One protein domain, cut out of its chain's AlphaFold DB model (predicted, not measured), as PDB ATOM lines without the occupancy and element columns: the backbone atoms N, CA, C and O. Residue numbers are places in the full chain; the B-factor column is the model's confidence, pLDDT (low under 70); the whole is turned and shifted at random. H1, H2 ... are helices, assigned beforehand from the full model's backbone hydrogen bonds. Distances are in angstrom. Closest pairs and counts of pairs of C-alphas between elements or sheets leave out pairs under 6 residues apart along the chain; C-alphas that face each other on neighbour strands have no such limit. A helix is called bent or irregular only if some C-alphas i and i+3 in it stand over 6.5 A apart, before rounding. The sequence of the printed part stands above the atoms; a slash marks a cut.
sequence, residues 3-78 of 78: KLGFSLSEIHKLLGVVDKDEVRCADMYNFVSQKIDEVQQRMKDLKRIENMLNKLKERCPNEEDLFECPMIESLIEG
ATOM      1  N   LYS A   3      23.472  26.365 106.450       81.25
ATOM      2  CA  LYS A   3      24.758  27.012 106.785       81.25
ATOM      3  C   LYS A   3      25.812  26.930 105.668       81.25
ATOM      4  O   LYS A   3      26.781  27.670 105.701       81.25
ATOM      5  N   LEU A   4      25.628  26.024 104.705       79.06
ATOM      6  CA  LEU A   4      26.483  25.870 103.524       79.06
ATOM      7  C   LEU A   4      25.918  26.627 102.307       79.06
ATOM      8  O   LEU A   4      26.426  26.479 101.202       79.06
ATOM      9  N   GLY A   5      24.858  27.424 102.497       82.00
ATOM     10  CA  GLY A   5      24.251  28.253 101.458       82.00
ATOM     11  C   GLY A   5      23.162  27.574 100.626       82.00
ATOM     12  O   GLY A   5      22.799  28.123  99.592       82.00
ATOM     13  N   PHE A   6      22.642  26.417 101.054       85.06
ATOM     14  CA  PHE A   6      21.514  25.753 100.389       85.06
ATOM     15  C   PHE A   6      20.176  26.279 100.918       85.06
ATOM     16  O   PHE A   6      19.932  26.293 102.129       85.06
ATOM     17  N   SER A   7      19.278  26.653 100.016       87.44
ATOM     18  CA  SER A   7      17.886  26.989 100.320       87.44
ATOM     19  C   SER A   7      17.081  25.759 100.764       87.44
ATOM     20  O   SER A   7      17.449  24.613 100.500       87.44
ATOM     21  N   LEU A   8      15.936  25.982 101.420       85.56
ATOM     22  CA  LEU A   8      15.030  24.892 101.811       85.56
ATOM     23  C   LEU A   8      14.519  24.095 100.605       85.56
ATOM     24  O   LEU A   8      14.438  22.873 100.675       85.56
ATOM     25  N   SER A   9      14.229  24.764  99.487       82.06
ATOM     26  CA  SER A   9      13.806  24.113  98.241       82.06
ATOM     27  C   SER A   9      14.874  23.178  97.678       82.06
ATOM     28  O   SER A   9      14.561  22.071  97.249       82.06
ATOM     29  N   GLU A  10      16.140  23.589  97.720       81.62
ATOM     30  CA  GLU A  10      17.264  22.765  97.264       81.62
ATOM     31  C   GLU A  10      17.485  21.556  98.174       81.62
ATOM     32  O   GLU A  10      17.744  20.455  97.696       81.62
ATOM     33  N   ILE A  11      17.317  21.736  99.486       83.75
ATOM     34  CA  ILE A  11      17.401  20.647 100.463       83.75
ATOM     35  C   ILE A  11      16.277  19.633 100.240       83.75
ATOM     36  O   ILE A  11      16.540  18.434 100.222       83.75
ATOM     37  N   HIS A  12      15.041  20.088 100.017       80.06
ATOM     38  CA  HIS A  12      13.928  19.193  99.690       80.06
ATOM     39  C   HIS A  12      14.166  18.427  98.387       80.06
ATOM     40  O   HIS A  12      13.850  17.239  98.320       80.06
ATOM     41  N   LYS A  13      14.769  19.078  97.382       78.19
ATOM     42  CA  LYS A  13      15.162  18.425  96.130       78.19
ATOM     43  C   LYS A  13      16.192  17.322  96.393       78.19
ATOM     44  O   LYS A  13      15.967  16.198  95.965       78.19
ATOM     45  N   LEU A  14      17.250  17.600  97.161       77.88
ATOM     46  CA  LEU A  14      18.286  16.616  97.519       77.88
ATOM     47  C   LEU A  14      17.756  15.428  98.329       77.88
ATOM     48  O   LEU A  14      18.214  14.307  98.140       77.88
ATOM     49  N   LEU A  15      16.801  15.665  99.229       75.12
ATOM     50  CA  LEU A  15      16.221  14.615 100.067       75.12
ATOM     51  C   LEU A  15      15.228  13.717  99.311       75.12
ATOM     52  O   LEU A  15      14.742  12.749  99.890       75.12
ATOM     53  N   GLY A  16      14.909  14.024  98.047       69.75
ATOM     54  CA  GLY A  16      14.001  13.207  97.238       69.75
ATOM     55  C   GLY A  16      12.599  13.076  97.843       69.75
ATOM     56  O   GLY A  16      11.906  12.103  97.568       69.75
ATOM     57  N   VAL A  17      12.177  14.039  98.676       60.03
ATOM     58  CA  VAL A  17      10.888  14.022  99.407       60.03
ATOM     59  C   VAL A  17       9.686  14.201  98.461       60.03
ATOM     60  O   VAL A  17       8.538  14.141  98.881       60.03
ATOM     61  N   VAL A  18       9.934  14.377  97.163       54.91
ATOM     62  CA  VAL A  18       8.912  14.452  96.121       54.91
ATOM     63  C   VAL A  18       9.177  13.297  95.146       54.91
ATOM     64  O   VAL A  18      10.281  13.208  94.617       54.91
ATOM     65  N   ASP A  19       8.171  12.435  94.967       54.81
ATOM     66  CA  ASP A  19       8.055  11.124  94.285       54.81
ATOM     67  C   ASP A  19       9.157  10.568  93.343       54.81
ATOM     68  O   ASP A  19       9.897  11.276  92.657       54.81
ATOM     69  N   LYS A  20       9.225   9.230  93.290       53.50
ATOM     70  CA  LYS A  20      10.221   8.410  92.574       53.50
ATOM     71  C   LYS A  20       9.886   8.256  91.077       53.50
ATOM     72  O   LYS A  20       9.084   7.397  90.749       53.50
ATOM     73  N   ASP A  21      10.559   8.995  90.189       60.47
ATOM     74  CA  ASP A  21      10.532   8.766  88.727       60.47
ATOM     75  C   ASP A  21      11.930   8.936  88.096       60.47
ATOM     76  O   ASP A  21      12.704   9.802  88.510       60.47
ATOM     77  N   GLU A  22      12.256   8.134  87.070       58.44
ATOM     78  CA  GLU A  22      13.583   8.082  86.411       58.44
ATOM     79  C   GLU A  22      14.028   9.417  85.789       58.44
ATOM     80  O   GLU A  22      15.218   9.743  85.805       58.44
ATOM     81  N   VAL A  23      13.080  10.239  85.326       58.22
ATOM     82  CA  VAL A  23      13.333  11.589  84.788       58.22
ATOM     83  C   VAL A  23      14.031  12.487  85.829       58.22
ATOM     84  O   VAL A  23      14.864  13.320  85.471       58.22
ATOM     85  N   ARG A  24      13.812  12.255  87.137       64.81
ATOM     86  CA  ARG A  24      14.460  13.028  88.211       64.81
ATOM     87  C   ARG A  24      15.930  12.682  88.447       64.81
ATOM     88  O   ARG A  24      16.633  13.524  89.000       64.81
ATOM     89  N   CYS A  25      16.430  11.506  88.058       65.69
ATOM     90  CA  CYS A  25      17.847  11.166  88.277       65.69
ATOM     91  C   CYS A  25      18.779  12.024  87.411       65.69
ATOM     92  O   CYS A  25      19.794  12.518  87.906       65.69
ATOM     93  N   ALA A  26      18.406  12.264  86.151       68.12
ATOM     94  CA  ALA A  26      19.135  13.176  85.270       68.12
ATOM     95  C   ALA A  26      19.057  14.628  85.779       68.12
ATOM     96  O   ALA A  26      20.074  15.322  85.850       68.12
ATOM     97  N   ASP A  27      17.879  15.064  86.233       76.44
ATOM     98  CA  ASP A  27      17.690  16.397  86.818       76.44
ATOM     99  C   ASP A  27      18.457  16.591  88.131       76.44
ATOM    100  O   ASP A  27      18.920  17.697  88.428       76.44
ATOM    101  N   MET A  28      18.597  15.530  88.930       78.19
ATOM    102  CA  MET A  28      19.388  15.528  90.158       78.19
ATOM    103  C   MET A  28      20.875  15.629  89.846       78.19
ATOM    104  O   MET A  28      21.563  16.443  90.458       78.19
ATOM    105  N   TYR A  29      21.362  14.846  88.879       82.12
ATOM    106  CA  TYR A  29      22.752  14.917  88.437       82.12
ATOM    107  C   TYR A  29      23.101  16.332  87.970       82.12
ATOM    108  O   TYR A  29      24.049  16.929  88.473       82.12
ATOM    109  N   ASN A  30      22.280  16.916  87.091       85.38
ATOM    110  CA  ASN A  30      22.487  18.277  86.599       85.38
ATOM    111  C   ASN A  30      22.454  19.312  87.731       85.38
ATOM    112  O   ASN A  30      23.308  20.195  87.784       85.38
ATOM    113  N   PHE A  31      21.505  19.185  88.662       84.75
ATOM    114  CA  PHE A  31      21.407  20.075  89.817       84.75
ATOM    115  C   PHE A  31      22.647  20.006  90.720       84.75
ATOM    116  O   PHE A  31      23.188  21.042  91.108       84.75
ATOM    117  N   VAL A  32      23.115  18.798  91.047       85.00
ATOM    118  CA  VAL A  32      24.304  18.608  91.886       85.00
ATOM    119  C   VAL A  32      25.552  19.127  91.173       85.00
ATOM    120  O   VAL A  32      26.332  19.844  91.797       85.00
ATOM    121  N   SER A  33      25.712  18.850  89.877       89.94
ATOM    122  CA  SER A  33      26.819  19.377  89.068       89.94
ATOM    123  C   SER A  33      26.843  20.909  89.068       89.94
ATOM    124  O   SER A  33      27.873  21.501  89.377       89.94
ATOM    125  N   GLN A  34      25.694  21.561  88.862       89.69
ATOM    126  CA  GLN A  34      25.592  23.022  88.950       89.69
ATOM    127  C   GLN A  34      25.955  23.553  90.345       89.69
ATOM    128  O   GLN A  34      26.672  24.547  90.460       89.69
ATOM    129  N   LYS A  35      25.513  22.891  91.423       87.81
ATOM    130  CA  LYS A  35      25.895  23.290  92.789       87.81
ATOM    131  C   LYS A  35      27.393  23.144  93.039       87.81
ATOM    132  O   LYS A  35      27.959  23.975  93.749       87.81
ATOM    133  N   ILE A  36      28.036  22.123  92.475       92.06
ATOM    134  CA  ILE A  36      29.492  21.960  92.559       92.06
ATOM    135  C   ILE A  36      30.186  23.145  91.882       92.06
ATOM    136  O   ILE A  36      31.052  23.761  92.506       92.06
ATOM    137  N   ASP A  37      29.769  23.510  90.669       94.81
ATOM    138  CA  ASP A  37      30.348  24.638  89.931       94.81
ATOM    139  C   ASP A  37      30.181  25.964  90.691       94.81
ATOM    140  O   ASP A  37      31.138  26.732  90.840       94.81
ATOM    141  N   GLU A  38      28.996  26.214  91.255       92.25
ATOM    142  CA  GLU A  38      28.740  27.392  92.088       92.25
ATOM    143  C   GLU A  38      29.654  27.448  93.323       92.25
ATOM    144  O   GLU A  38      30.208  28.503  93.648       92.25
ATOM    145  N   VAL A  39      29.825  26.323  94.025       92.62
ATOM    146  CA  VAL A  39      30.700  26.244  95.206       92.62
ATOM    147  C   VAL A  39      32.154  26.484  94.812       92.62
ATOM    148  O   VAL A  39      32.838  27.271  95.470       92.62
ATOM    149  N   GLN A  40      32.625  25.875  93.722       95.31
ATOM    150  CA  GLN A  40      33.983  26.089  93.220       95.31
ATOM    151  C   GLN A  40      34.229  27.553  92.854       95.31
ATOM    152  O   GLN A  40      35.304  28.088  93.143       95.31
ATOM    153  N   GLN A  41      33.243  28.221  92.256       94.75
ATOM    154  CA  GLN A  41      33.363  29.633  91.924       94.75
ATOM    155  C   GLN A  41      33.441  30.505  93.180       94.75
ATOM    156  O   GLN A  41      34.355  31.324  93.297       94.75
ATOM    157  N   ARG A  42      32.584  30.254  94.178       92.62
ATOM    158  CA  ARG A  42      32.658  30.940  95.480       92.62
ATOM    159  C   ARG A  42      34.007  30.728  96.165       92.62
ATOM    160  O   ARG A  42      34.559  31.674  96.715       92.62
ATOM    161  N   MET A  43      34.569  29.520  96.108       95.56
ATOM    162  CA  MET A  43      35.903  29.247  96.654       95.56
ATOM    163  C   MET A  43      36.993  30.058  95.948       95.56
ATOM    164  O   MET A  43      37.871  30.600  96.620       95.56
ATOM    165  N   LYS A  44      36.943  30.177  94.614       96.56
ATOM    166  CA  LYS A  44      37.890  31.011  93.854       96.56
ATOM    167  C   LYS A  44      37.794  32.478  94.266       96.56
ATOM    168  O   LYS A  44      38.826  33.117  94.461       96.56
ATOM    169  N   ASP A  45      36.583  32.995  94.434       94.62
ATOM    170  CA  ASP A  45      36.372  34.387  94.836       94.62
ATOM    171  C   ASP A  45      36.828  34.637  96.278       94.62
ATOM    172  O   ASP A  45      37.564  35.591  96.531       94.62
ATOM    173  N   LEU A  46      36.524  33.727  97.207       95.88
ATOM    174  CA  LEU A  46      37.040  33.795  98.577       95.88
ATOM    175  C   LEU A  46      38.571  33.722  98.619       95.88
ATOM    176  O   LEU A  46      39.190  34.471  99.368       95.88
ATOM    177  N   LYS A  47      39.197  32.891  97.777       95.62
ATOM    178  CA  LYS A  47      40.662  32.821  97.673       95.62
ATOM    179  C   LYS A  47      41.260  34.128  97.148       95.62
ATOM    180  O   LYS A  47      42.322  34.544  97.604       95.62
ATOM    181  N   ARG A  48      40.591  34.800  96.205       93.94
ATOM    182  CA  ARG A  48      41.009  36.129  95.723       93.94
ATOM    183  C   ARG A  48      40.942  37.168  96.837       93.94
ATOM    184  O   ARG A  48      41.904  37.914  97.003       93.94
ATOM    185  N   ILE A  49      39.854  37.175  97.607       91.56
ATOM    186  CA  ILE A  49      39.685  38.067  98.761       91.56
ATOM    187  C   ILE A  49      40.770  37.788  99.806       91.56
ATOM    188  O   ILE A  49      41.449  38.713 100.234       91.56
ATOM    189  N   GLU A  50      40.996  36.522 100.161       92.94
ATOM    190  CA  GLU A  50      42.053  36.121 101.096       92.94
ATOM    191  C   GLU A  50      43.432  36.605 100.626       92.94
ATOM    192  O   GLU A  50      44.175  37.207 101.395       92.94
ATOM    193  N   ASN A  51      43.767  36.405  99.350       91.19
ATOM    194  CA  ASN A  51      45.039  36.860  98.793       91.19
ATOM    195  C   ASN A  51      45.175  38.389  98.826       91.19
ATOM    196  O   ASN A  51      46.262  38.897  99.089       91.19
ATOM    197  N   MET A  52      44.096  39.126  98.557       88.19
ATOM    198  CA  MET A  52      44.080  40.585  98.674       88.19
ATOM    199  C   MET A  52      44.325  41.023 100.123       88.19
ATOM    200  O   MET A  52      45.177  41.873 100.361       88.19
ATOM    201  N   LEU A  53      43.640  40.403 101.087       86.56
ATOM    202  CA  LEU A  53      43.815  40.689 102.513       86.56
ATOM    203  C   LEU A  53      45.230  40.342 103.000       86.56
ATOM    204  O   LEU A  53      45.816  41.117 103.749       86.56
ATOM    205  N   ASN A  54      45.812  39.233 102.535       86.25
ATOM    206  CA  ASN A  54      47.198  38.874 102.847       86.25
ATOM    207  C   ASN A  54      48.189  39.899 102.289       86.25
ATOM    208  O   ASN A  54      49.080  40.329 103.012       86.25
ATOM    209  N   LYS A  55      47.995  40.359 101.047       83.88
ATOM    210  CA  LYS A  55      48.824  41.428 100.466       83.88
ATOM    211  C   LYS A  55      48.702  42.741 101.231       83.88
ATOM    212  O   LYS A  55      49.692  43.446 101.359       83.88
ATOM    213  N   LEU A  56      47.505  43.088 101.709       79.88
ATOM    214  CA  LEU A  56      47.321  44.262 102.563       79.88
ATOM    215  C   LEU A  56      48.079  44.078 103.878       79.88
ATOM    216  O   LEU A  56      48.876  44.934 104.239       79.88
ATOM    217  N   LYS A  57      47.925  42.925 104.531       78.12
ATOM    218  CA  LYS A  57      48.650  42.595 105.762       78.12
ATOM    219  C   LYS A  57      50.173  42.675 105.591       78.12
ATOM    220  O   LYS A  57      50.835  43.220 106.463       78.12
ATOM    221  N   GLU A  58      50.724  42.167 104.489       77.62
ATOM    222  CA  GLU A  58      52.168  42.224 104.195       77.62
ATOM    223  C   GLU A  58      52.699  43.653 104.019       77.62
ATOM    224  O   GLU A  58      53.879  43.897 104.258       77.62
ATOM    225  N   ARG A  59      51.847  44.607 103.617       71.38
ATOM    226  CA  ARG A  59      52.222  46.027 103.503       71.38
ATOM    227  C   ARG A  59      52.290  46.740 104.845       71.38
ATOM    228  O   ARG A  59      52.780  47.861 104.880       71.38
ATOM    229  N   CYS A  60      51.799  46.133 105.923       67.12
ATOM    230  CA  CYS A  60      51.986  46.662 107.262       67.12
ATOM    231  C   CYS A  60      53.292  46.095 107.832       67.12
ATOM    232  O   CYS A  60      53.355  44.891 108.102       67.12
ATOM    233  N   PRO A  61      54.331  46.917 108.054       62.50
ATOM    234  CA  PRO A  61      55.412  46.528 108.943       62.50
ATOM    235  C   PRO A  61      54.785  46.199 110.300       62.50
ATOM    236  O   PRO A  61      53.952  46.956 110.799       62.50
ATOM    237  N   ASN A  62      55.128  45.050 110.879       60.41
ATOM    238  CA  ASN A  62      54.782  44.716 112.263       60.41
ATOM    239  C   ASN A  62      55.601  45.608 113.211       60.41
ATOM    240  O   ASN A  62      56.481  45.126 113.918       60.41
ATOM    241  N   GLU A  63      55.350  46.909 113.196       55.50
ATOM    242  CA  GLU A  63      55.939  47.851 114.134       55.50
ATOM    243  C   GLU A  63      54.789  48.586 114.809       55.50
ATOM    244  O   GLU A  63      53.973  49.238 114.160       55.50
ATOM    245  N   GLU A  64      54.705  48.418 116.128       54.69
ATOM    246  CA  GLU A  64      53.689  48.965 117.038       54.69
ATOM    247  C   GLU A  64      53.645  50.512 117.066       54.69
ATOM    248  O   GLU A  64      52.950  51.085 117.897       54.69
ATOM    249  N   ASP A  65      54.345  51.185 116.147       53.44
ATOM    250  CA  ASP A  65      54.669  52.614 116.174       53.44
ATOM    251  C   ASP A  65      54.489  53.313 114.809       53.44
ATOM    252  O   ASP A  65      55.182  54.273 114.466       53.44
ATOM    253  N   LEU A  66      53.532  52.860 113.999       55.69
ATOM    254  CA  LEU A  66      53.175  53.557 112.764       55.69
ATOM    255  C   LEU A  66      52.009  54.524 113.003       55.69
ATOM    256  O   LEU A  66      50.845  54.127 113.044       55.69
ATOM    257  N   PHE A  67      52.334  55.817 113.121       58.75
ATOM    258  CA  PHE A  67      51.364  56.924 113.091       58.75
ATOM    259  C   PHE A  67      50.567  56.977 111.770       58.75
ATOM    260  O   PHE A  67      49.474  57.543 111.740       58.75
ATOM    261  N   GLU A  68      51.075  56.349 110.706       57.41
ATOM    262  CA  GLU A  68      50.444  56.226 109.391       57.41
ATOM    263  C   GLU A  68      50.390  54.747 108.991       57.41
ATOM    264  O   GLU A  68      51.415  54.078 108.901       57.41
ATOM    265  N   CYS A  69      49.183  54.203 108.799       64.56
ATOM    266  CA  CYS A  69      48.989  52.801 108.435       64.56
ATOM    267  C   CYS A  69      49.045  52.639 106.905       64.56
ATOM    268  O   CYS A  69      48.075  53.016 106.233       64.56
ATOM    269  N   PRO A  70      50.078  51.983 106.337       65.81
ATOM    270  CA  PRO A  70      50.233  51.861 104.882       65.81
ATOM    271  C   PRO A  70      49.099  51.063 104.208       65.81
ATOM    272  O   PRO A  70      48.883  51.146 102.995       65.81
ATOM    273  N   MET A  71      48.345  50.275 104.991       63.75
ATOM    274  CA  MET A  71      47.147  49.569 104.521       63.75
ATOM    275  C   MET A  71      45.988  50.518 104.217       63.75
ATOM    276  O   MET A  71      45.256  50.277 103.260       63.75
ATOM    277  N   ILE A  72      45.805  51.566 105.027       66.19
ATOM    278  CA  ILE A  72      44.723  52.543 104.848       66.19
ATOM    279  C   ILE A  72      45.032  53.432 103.641       66.19
ATOM    280  O   ILE A  72      44.157  53.632 102.805       66.19
ATOM    281  N   GLU A  73      46.280  53.870 103.481       62.91
ATOM    282  CA  GLU A  73      46.721  54.646 102.313       62.91
ATOM    283  C   GLU A  73      46.534  53.865 101.005       62.91
ATOM    284  O   GLU A  73      45.926  54.366 100.061       62.91
ATOM    285  N   SER A  74      46.919  52.584 100.988       64.12
ATOM    286  CA  SER A  74      46.721  51.703  99.825       64.12
ATOM    287  C   SER A  74      45.249  51.495  99.433       64.12
ATOM    288  O   SER A  74      44.984  51.080  98.305       64.12
ATOM    289  N   LEU A  75      44.299  51.706 100.353       67.31
ATOM    290  CA  LEU A  75      42.857  51.609 100.090       67.31
ATOM    291  C   LEU A  75      42.239  52.947  99.657       67.31
ATOM    292  O   LEU A  75      41.151  52.937  99.090       67.31
ATOM    293  N   ILE A  76      42.898  54.074  99.944       66.38
ATOM    294  CA  ILE A  76      42.444  55.428  99.593       66.38
ATOM    295  C   ILE A  76      42.971  55.850  98.211       66.38
ATOM    296  O   ILE A  76      42.295  56.595  97.507       66.38
ATOM    297  N   GLU A  77      44.149  55.369  97.806       58.09
ATOM    298  CA  GLU A  77      44.756  55.681  96.500       58.09
ATOM    299  C   GLU A  77      44.296  54.771  95.338       58.09
ATOM    300  O   GLU A  77      44.773  54.926  94.211       58.09
ATOM    301  N   GLY A  78      43.393  53.817  95.593       48.28
ATOM    302  CA  GLY A  78      42.806  52.917  94.586       48.28
ATOM    303  C   GLY A  78      41.394  53.313  94.178       48.28
ATOM    304  O   GLY A  78      41.053  53.068  92.999       48.28
TER     305      GLY A  78
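AT A GLANCE: This is residues 3 to 78 of the 78 residues of the protein "HTH merR-type domain-containing protein" of Caldibacillus debilis (UniProt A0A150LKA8). One long helix, H2, makes a rod, with a short helix folded back near each of its ends: H1 by its first part and H3 by its last, far from each other, while the middle of H2, residues 40 to 52, stands free. Residues 17 to 23 at one end, of which 23 belongs to H2, and residues 62 to 67 at the other also stand free. The 76 printed residues hold three named helices, in the order H1, H2, H3, and no named strand; the class is all helix. The whole is extended, with a radius of gyration of the C-alphas of 22.1 A and spans of 67 by 19 by 18 A.

HOW THE PARTS SIT: Begin with H2, residues 23 to 58. Look next at H3, residues 70 to 76: it only just touches H2, with 3 pairs of C-alphas within 8 A, and H2 meets it with residues 56 to 57 alone. The closest C-alphas of the two are those of Leu 56 and Met 71, 5.7 A apart. Their lines stand at a steep tilt of 61 degrees, and they run opposite ways. Turn then to H1, residues 8 to 14, which is close to H2 but not clearly touching it; the closest C-alphas are those of Leu 14 and Met 28, 7.5 A apart. These two stand at a steep tilt of 59 degrees and run opposite ways. H1 and H3 are apart. In H1 and H3 every O i to N i+4 pair is within hydrogen-bond range; in H2 it is 31 of 32.

IN THESE COORDINATES: Find C-alpha 23 at (13.333, 11.589, 84.788); from there H2 runs 53.1 A to C-alpha 58 at (52.168, 42.224, 104.195). H2 is neither bent nor irregular, but only just: C-alphas 23 and 26 are 6.0 A apart. Go back to C-alpha 8 at (15.030, 24.892, 101.811), where H1 begins; its first and last C-alphas, 8 and 14, are 9.9 A apart. H3, from Pro 70 to Ile 76, measures 10.1 A and ends at C-alpha 76, at (42.444, 55.428, 99.593).

THE WHOLE: The two C-alphas farthest apart are those of Asp 21 and Asp 65, at 68.0 A. From Lys 3 to Gly 78, the chain's last residue, the C-alphas are 33.8 A apart. The printed part has no cut. The link from H1 to H2, 8 residues, is short, and the link from H2 to H3, 11 residues, is long. In the B-factor column you will find a mean pLDDT of 76.2 for the printed part; residues 16 to 26 and 60 to 78 are under 70.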